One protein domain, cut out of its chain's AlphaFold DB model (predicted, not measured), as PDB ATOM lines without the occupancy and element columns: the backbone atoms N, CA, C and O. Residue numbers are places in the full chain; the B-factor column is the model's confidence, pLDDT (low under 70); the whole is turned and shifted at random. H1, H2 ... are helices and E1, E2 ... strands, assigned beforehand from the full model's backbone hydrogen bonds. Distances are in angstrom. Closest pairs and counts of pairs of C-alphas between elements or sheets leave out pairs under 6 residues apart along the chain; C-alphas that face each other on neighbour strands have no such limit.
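AT A GLANCE: This is residues 12 to 67 of the 68 residues of an uncharacterized protein of Mesorhizobium sp. B2-4-6 (UniProt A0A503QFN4). A two-stranded hairpin, E1 and E2, and a long helix, H2, spread from a shared corner like a V, and a shorter helix, H1, crosses H2 near that corner. The middle of the V is open, and the last part of H2, residues 60 to 66, sticks out as a free arm. The printed part has 56 residues, with two named helices and two named strands in the order H1, E1, E2, H2; the sheet's order is E1 - E2, antiparallel, and the class is mixed, helices and strands. The whole is only just compact, close to loose, with a radius of gyration of the C-alphas of 11.9 A, and it spans 32 by 29 by 17 A.

IN THESE COORDINATES: Find C-alpha 12 at (-32.848, 46.096, 41.092); there H1 begins, and it runs over residues 12 to 22, 15.4 A from first to last C-alpha. Read on past residues 23 to 29 to E1, residues 30 to 35, which is 16.2 A long and begins with C-alpha 30 at (-50.848, 47.028, 38.806). After residues 36 to 40 comes E2, residues 41 to 46, 15.6 A long. After Thr 47 you reach H2, residues 48 to 66, the longest helix at 26.8 A; it ends with C-alpha 66 at (-29.369, 33.308, 32.451).

HOW THE PARTS SIT: Look first at the sheet, where E1 and E2 form an antiparallel hairpin with 157 degrees between their directions. N 32 and O 44 are 2.9 A apart and N 42 and O 34 are 2.8 A apart, both within hydrogen-bond range. Go next to where H2 begins: the closest C-alphas of E1 and H2 are those of Ala 30 and Ile 48, 6.2 A apart. H2 touches H1 with residues 52 to 56 alone; their closest C-alphas are those of Ile 16 and Cys 55, 6.5 A apart. These helices stand at a steep tilt of 63 degrees and run opposite ways. H1 and E2 are apart. In H1 and H2 every O i to N i+4 pair is within hydrogen-bond range.

THE WHOLE: The two C-alphas farthest apart are those of Arg 28 and Gly 67, at 32.9 A. The printed part runs from 12 to 67 without a cut. The links E1 to E2 and E2 to H2 are tight, that from H1 to E1 is short, and no link is long. In the B-factor column you will find a mean pLDDT of the printed part of 73.7, with residues 12 to 29 under 70; the mean of H1 is 59.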
ATOM      1  N   ALA A  12     -31.534  46.592  40.699       53.56
ATOM      2  CA  ALA A  12     -32.848  46.096  41.092       53.56
ATOM      3  C   ALA A  12     -33.899  47.219  41.179       53.56
ATOM      4  O   ALA A  12     -34.948  47.122  40.553       53.56
ATOM      5  N   ASP A  13     -33.578  48.319  41.855       57.50
ATOM      6  CA  ASP A  13     -34.433  49.504  42.018       57.50
ATOM      7  C   ASP A  13     -34.747  50.158  40.661       57.50
ATOM      8  O   ASP A  13     -35.884  50.519  40.358       57.50
ATOM      9  N   PHE A  14     -33.746  50.231  39.775       55.25
ATOM     10  CA  PHE A  14     -33.919  50.760  38.422       55.25
ATOM     11  C   PHE A  14     -34.798  49.860  37.540       55.25
ATOM     12  O   PHE A  14     -35.621  50.361  36.770       55.25
ATOM     13  N   VAL A  15     -34.641  48.535  37.633       58.44
ATOM     14  CA  VAL A  15     -35.478  47.576  36.897       58.44
ATOM     15  C   VAL A  15     -36.913  47.622  37.412       58.44
ATOM     16  O   VAL A  15     -37.827  47.683  36.595       58.44
ATOM     17  N   ILE A  16     -37.116  47.671  38.731       61.00
ATOM     18  CA  ILE A  16     -38.443  47.751  39.350       61.00
ATOM     19  C   ILE A  16     -39.159  49.018  38.884       61.00
ATOM     20  O   ILE A  16     -40.214  48.920  38.265       61.00
ATOM     21  N   HIS A  17     -38.559  50.199  39.053       60.22
ATOM     22  CA  HIS A  17     -39.204  51.447  38.643       60.22
ATOM     23  C   HIS A  17     -39.475  51.517  37.138       60.22
ATOM     24  O   HIS A  17     -40.566  51.904  36.732       60.22
ATOM     25  N   LYS A  18     -38.541  51.068  36.291       61.53
ATOM     26  CA  LYS A  18     -38.727  51.093  34.833       61.53
ATOM     27  C   LYS A  18     -39.791  50.106  34.347       61.53
ATOM     28  O   LYS A  18     -40.480  50.386  33.368       61.53
ATOM     29  N   VAL A  19     -39.898  48.940  34.984       62.38
ATOM     30  CA  VAL A  19     -40.935  47.946  34.678       62.38
ATOM     31  C   VAL A  19     -42.291  48.461  35.147       62.38
ATOM     32  O   VAL A  19     -43.239  48.431  34.368       62.38
ATOM     33  N   LEU A  20     -42.375  48.995  36.366       60.62
ATOM     34  CA  LEU A  20     -43.607  49.555  36.916       60.62
ATOM     35  C   LEU A  20     -44.103  50.761  36.100       60.62
ATOM     36  O   LEU A  20     -45.274  50.783  35.726       60.62
ATOM     37  N   ASP A  21     -43.223  51.687  35.711       61.56
ATOM     38  CA  ASP A  21     -43.566  52.823  34.839       61.56
ATOM     39  C   ASP A  21     -44.134  52.370  33.481       61.56
ATOM     40  O   ASP A  21     -45.018  53.018  32.920       61.56
ATOM     41  N   MET A  22     -43.672  51.230  32.953       62.19
ATOM     42  CA  MET A  22     -44.172  50.654  31.698       62.19
ATOM     43  C   MET A  22     -45.607  50.118  31.802       62.19
ATOM     44  O   MET A  22     -46.284  50.002  30.780       62.19
ATOM     45  N   PHE A  23     -46.070  49.780  33.010       58.38
ATOM     46  CA  PHE A  23     -47.396  49.206  33.265       58.38
ATOM     47  C   PHE A  23     -48.455  50.245  33.664       58.38
ATOM     48  O   PHE A  23     -49.514  49.855  34.153       58.38
ATOM     49  N   GLU A  24     -48.197  51.542  33.446       56.34
ATOM     50  CA  GLU A  24     -49.090  52.636  33.870       56.34
ATOM     51  C   GLU A  24     -49.426  52.532  35.368       56.34
ATOM     52  O   GLU A  24     -50.586  52.547  35.784       56.34
ATOM     53  N   TYR A  25     -48.377  52.366  36.176       57.94
ATOM     54  CA  TYR A  25     -48.453  52.234  37.625       57.94
ATOM     55  C   TYR A  25     -49.350  53.306  38.267       57.94
ATOM     56  O   TYR A  25     -49.133  54.508  38.110       57.94
ATOM     57  N   SER A  26     -50.351  52.856  39.027       60.53
ATOM     58  CA  SER A  26     -51.187  53.692  39.890       60.53
ATOM     59  C   SER A  26     -51.083  53.183  41.322       60.53
ATOM     60  O   SER A  26     -51.015  51.981  41.572       60.53
ATOM     61  N   ASP A  27     -51.191  54.114  42.266       61.84
ATOM     62  CA  ASP A  27     -51.494  53.941  43.692       61.84
ATOM     63  C   ASP A  27     -52.619  52.923  44.006       61.84
ATOM     64  O   ASP A  27     -52.752  52.464  45.140       61.84
ATOM     65  N   ARG A  28     -53.417  52.523  43.007       63.47
ATOM     66  CA  ARG A  28     -54.497  51.531  43.115       63.47
ATOM     67  C   ARG A  28     -54.082  50.087  42.810       63.47
ATOM     68  O   ARG A  28     -54.897  49.188  43.013       63.47
ATOM     69  N   GLY A  29     -52.858  49.850  42.343       69.56
ATOM     70  CA  GLY A  29     -52.367  48.526  41.957       69.56
ATOM     71  C   GLY A  29     -51.844  48.473  40.525       69.56
ATOM     72  O   GLY A  29     -51.900  49.448  39.779       69.56
ATOM     73  N   ALA A  30     -51.355  47.298  40.142       73.44
ATOM     74  CA  ALA A  30     -50.848  47.028  38.806       73.44
ATOM     75  C   ALA A  30     -51.664  45.924  38.130       73.44
ATOM     76  O   ALA A  30     -52.213  45.019  38.769       73.44
ATOM     77  N   VAL A  31     -51.725  45.994  36.803       74.31
ATOM     78  CA  VAL A  31     -52.299  44.940  35.976       74.31
ATOM     79  C   VAL A  31     -51.174  44.266  35.217       74.31
ATOM     80  O   VAL A  31     -50.553  44.869  34.346       74.31
ATOM     81  N   VAL A  32     -50.959  42.985  35.494       76.31
ATOM     82  CA  VAL A  32     -49.932  42.186  34.825       76.31
ATOM     83  C   VAL A  32     -50.611  41.201  33.888       76.31
ATOM     84  O   VAL A  32     -51.527  40.484  34.282       76.31
ATOM     85  N   THR A  33     -50.175  41.155  32.632       80.75
ATOM     86  CA  THR A  33     -50.608  40.111  31.695       80.75
ATOM     87  C   THR A  33     -49.494  39.091  31.548       80.75
ATOM     88  O   THR A  33     -48.448  39.388  30.978       80.75
ATOM     89  N   MET A  34     -49.730  37.882  32.042       78.62
ATOM     90  CA  MET A  34     -48.857  36.736  31.827       78.62
ATOM     91  C   MET A  34     -49.301  35.982  30.581       78.62
ATOM     92  O   MET A  34     -50.497  35.815  30.336       78.62
ATOM     93  N   VAL A  35     -48.334  35.519  29.797       82.06
ATOM     94  CA  VAL A  35     -48.578  34.644  28.651       82.06
ATOM     95  C   VAL A  35     -47.903  33.317  28.944       82.06
ATOM     96  O   VAL A  35     -46.699  33.287  29.195       82.06
ATOM     97  N   ASP A  36     -48.675  32.237  28.968       79.94
ATOM     98  CA  ASP A  36     -48.112  30.905  29.163       79.94
ATOM     99  C   ASP A  36     -47.418  30.394  27.878       79.94
ATOM    100  O   ASP A  36     -47.575  30.979  26.800       79.94
ATOM    101  N   PRO A  37     -46.648  29.292  27.947       80.88
ATOM    102  CA  PRO A  37     -45.976  28.737  26.770       80.88
ATOM    103  C   PRO A  37     -46.918  28.241  25.659       80.88
ATOM    104  O   PRO A  37     -46.473  28.058  24.530       80.88
ATOM    105  N   GLN A  38     -48.195  27.998  25.968       89.31
ATOM    106  CA  GLN A  38     -49.234  27.621  25.005       89.31
ATOM    107  C   GLN A  38     -49.918  28.853  24.382       89.31
ATOM    108  O   GLN A  38     -50.768  28.714  23.505       89.31
ATOM    109  N   GLY A  39     -49.536  30.063  24.805       82.06
ATOM    110  CA  GLY A  39     -50.080  31.331  24.333       82.06
ATOM    111  C   GLY A  39     -51.321  31.806  25.092       82.06
ATOM    112  O   GLY A  39     -51.909  32.818  24.699       82.06
ATOM    113  N   ALA A  40     -51.736  31.129  26.168       86.19
ATOM    114  CA  ALA A  40     -52.867  31.583  26.966       86.19
ATOM    115  C   ALA A  40     -52.493  32.853  27.735       86.19
ATOM    116  O   ALA A  40     -51.421  32.954  28.335       86.19
ATOM    117  N   ARG A  41     -53.394  33.837  27.714       87.25
ATOM    118  CA  ARG A  41     -53.208  35.130  28.376       87.25
ATOM    119  C   ARG A  41     -53.962  35.155  29.694       87.25
ATOM    120  O   ARG A  41     -55.186  35.055  29.707       87.25
ATOM    121  N   ILE A  42     -53.234  35.343  30.786       82.56
ATOM    122  CA  ILE A  42     -53.775  35.463  32.136       82.56
ATOM    123  C   ILE A  42     -53.553  36.897  32.602       82.56
ATOM    124  O   ILE A  42     -52.427  37.385  32.619       82.56
ATOM    125  N   ARG A  43     -54.636  37.579  32.976       82.88
ATOM    126  CA  ARG A  43     -54.587  38.953  33.486       82.88
ATOM    127  C   ARG A  43     -54.704  38.936  35.004       82.88
ATOM    128  O   ARG A  43     -55.739  38.552  35.542       82.88
ATOM    129  N   LEU A  44     -53.650  39.368  35.677       78.56
ATOM    130  CA  LEU A  44     -53.564  39.469  37.124       78.56
ATOM    131  C   LEU A  44     -53.777  40.923  37.541       78.56
ATOM    132  O   LEU A  44     -53.128  41.824  37.015       78.56
ATOM    133  N   HIS A  45     -54.684  41.135  38.489       81.25
ATOM    134  CA  HIS A  45     -54.802  42.400  39.207       81.25
ATOM    135  C   HIS A  45     -54.073  42.221  40.528       81.25
ATOM    136  O   HIS A  45     -54.463  41.375  41.334       81.25
ATOM    137  N   VAL A  46     -53.000  42.972  40.724       77.38
ATOM    138  CA  VAL A  46     -52.154  42.849  41.907       77.38
ATOM    139  C   VAL A  46     -52.113  44.175  42.644       77.38
ATOM    140  O   VAL A  46     -52.134  45.249  42.041       77.38
ATOM    141  N   THR A  47     -52.065  44.098  43.972       80.81
ATOM    142  CA  THR A  47     -51.722  45.274  44.775       80.81
ATOM    143  C   THR A  47     -50.292  45.701  44.454       80.81
ATOM    144  O   THR A  47     -49.505  44.886  43.974       80.81
ATOM    145  N   ILE A  48     -49.942  46.952  44.749       73.56
ATOM    146  CA  ILE A  48     -48.581  47.472  44.555       73.56
ATOM    147  C   ILE A  48     -47.536  46.572  45.214       73.56
ATOM    148  O   ILE A  48     -46.632  46.095  44.539       73.56
ATOM    149  N   VAL A  49     -47.730  46.261  46.498       74.88
ATOM    150  CA  VAL A  49     -46.802  45.433  47.283       74.88
ATOM    151  C   VAL A  49     -46.626  44.052  46.645       74.88
ATOM    152  O   VAL A  49     -45.528  43.514  46.569       74.88
ATOM    153  N   THR A  50     -47.715  43.471  46.137       77.50
ATOM    154  CA  THR A  50     -47.657  42.187  45.428       77.50
ATOM    155  C   THR A  50     -46.982  42.310  44.057       77.50
ATOM    156  O   THR A  50     -46.341  41.363  43.613       77.50
ATOM    157  N   GLY A  51     -47.128  43.450  43.380       76.62
ATOM    158  CA  GLY A  51     -46.491  43.733  42.095       76.62
ATOM    159  C   GLY A  51     -44.975  43.888  42.208       76.62
ATOM    160  O   GLY A  51     -44.253  43.321  41.392       76.62
ATOM    161  N   GLU A  52     -44.499  44.584  43.239       75.12
ATOM    162  CA  GLU A  52     -43.068  44.705  43.553       75.12
ATOM    163  C   GLU A  52     -42.454  43.327  43.832       75.12
ATOM    164  O   GLU A  52     -41.509  42.928  43.152       75.12
ATOM    165  N   LEU A  53     -43.074  42.537  44.718       81.06
ATOM    166  CA  LEU A  53     -42.628  41.175  45.026       81.06
ATOM    167  C   LEU A  53     -42.621  40.261  43.786       81.06
ATOM    168  O   LEU A  53     -41.728  39.434  43.604       81.06
ATOM    169  N   LEU A  54     -43.610  40.407  42.898       78.19
ATOM    170  CA  LEU A  54     -43.650  39.657  41.642       78.19
ATOM    171  C   LEU A  54     -42.469  40.022  40.731       78.19
ATOM    172  O   LEU A  54     -41.897  39.134  40.098       78.19
ATOM    173  N   CYS A  55     -42.094  41.302  40.666       77.94
ATOM    174  CA  CYS A  55     -40.938  41.746  39.889       77.94
ATOM    175  C   CYS A  55     -39.631  41.170  40.448       77.94
ATOM    176  O   CYS A  55     -38.811  40.694  39.664       77.94
ATOM    177  N   GLU A  56     -39.464  41.146  41.774       81.00
ATOM    178  CA  GLU A  56     -38.303  40.529  42.430       81.00
ATOM    179  C   GLU A  56     -38.182  39.041  42.086       81.00
ATOM    180  O   GLU A  56     -37.138  38.599  41.607       81.00
ATOM    181  N   HIS A  57     -39.269  38.274  42.212       82.75
ATOM    182  CA  HIS A  57     -39.258  36.850  41.864       82.75
ATOM    183  C   HIS A  57     -38.968  36.591  40.380       82.75
ATOM    184  O   HIS A  57     -38.295  35.617  40.039       82.75
ATOM    185  N   ILE A  58     -39.460  37.448  39.478       81.94
ATOM    186  CA  ILE A  58     -39.123  37.357  38.052       81.94
ATOM    187  C   ILE A  58     -37.630  37.622  37.846       81.94
ATOM    188  O   ILE A  58     -36.986  36.875  37.109       81.94
ATOM    189  N   ALA A  59     -37.077  38.651  38.490       80.06
ATOM    190  CA  ALA A  59     -35.658  38.971  38.397       80.06
ATOM    191  C   ALA A  59     -34.787  37.809  38.902       80.06
ATOM    192  O   ALA A  59     -33.891  37.377  38.180       80.06
ATOM    193  N   GLU A  60     -35.105  37.229  40.063       84.31
ATOM    194  CA  GLU A  60     -34.422  36.041  40.595       84.31
ATOM    195  C   GLU A  60     -34.491  34.850  39.632       84.31
ATOM    196  O   GLU A  60     -33.482  34.193  39.378       84.31
ATOM    197  N   ALA A  61     -35.667  34.567  39.064       80.69
ATOM    198  CA  ALA A  61     -35.838  33.457  38.129       80.69
ATOM    199  C   ALA A  61     -35.044  33.662  36.827       80.69
ATOM    200  O   ALA A  61     -34.513  32.701  36.260       80.69
ATOM    201  N   LEU A  62     -34.960  34.903  36.338       80.75
ATOM    202  CA  LEU A  62     -34.149  35.247  35.171       80.75
ATOM    203  C   LEU A  62     -32.656  35.126  35.477       80.75
ATOM    204  O   LEU A  62     -31.934  34.537  34.673       80.75
ATOM    205  N   GLU A  63     -32.213  35.605  36.638       83.19
ATOM    206  CA  GLU A  63     -30.828  35.482  37.096       83.19
ATOM    207  C   GLU A  63     -30.425  34.006  37.224       83.19
ATOM    208  O   GLU A  63     -29.438  33.577  36.637       83.19
ATOM    209  N   GLN A  64     -31.247  33.169  37.862       79.94
ATOM    210  CA  GLN A  64     -30.985  31.725  37.965       79.94
ATOM    211  C   GLN A  64     -30.890  31.031  36.601       79.94
ATOM    212  O   GLN A  64     -30.164  30.049  36.441       79.94
ATOM    213  N   ARG A  65     -31.652  31.507  35.611       81.62
ATOM    214  CA  ARG A  65     -31.715  30.886  34.285       81.62
ATOM    215  C   ARG A  65     -30.623  31.375  33.335       81.62
ATOM    216  O   ARG A  65     -30.204  30.607  32.467       81.62
ATOM    217  N   TYR A  66     -30.205  32.634  33.448       85.00
ATOM    218  CA  TYR A  66     -29.369  33.308  32.451       85.00
ATOM    219  C   TYR A  66     -28.144  34.035  33.029       85.00
ATOM    220  O   TYR A  66     -27.220  34.330  32.269       85.00
ATOM    221  N   GLY A  67     -28.118  34.311  34.332       74.44
ATOM    222  CA  GLY A  67     -27.115  35.116  35.035       74.44
ATOM    223  C   GLY A  67     -25.850  34.344  35.391       74.44
ATOM    224  O   GLY A  67     -25.549  34.141  36.556       74.44
TER     225      GLY A  67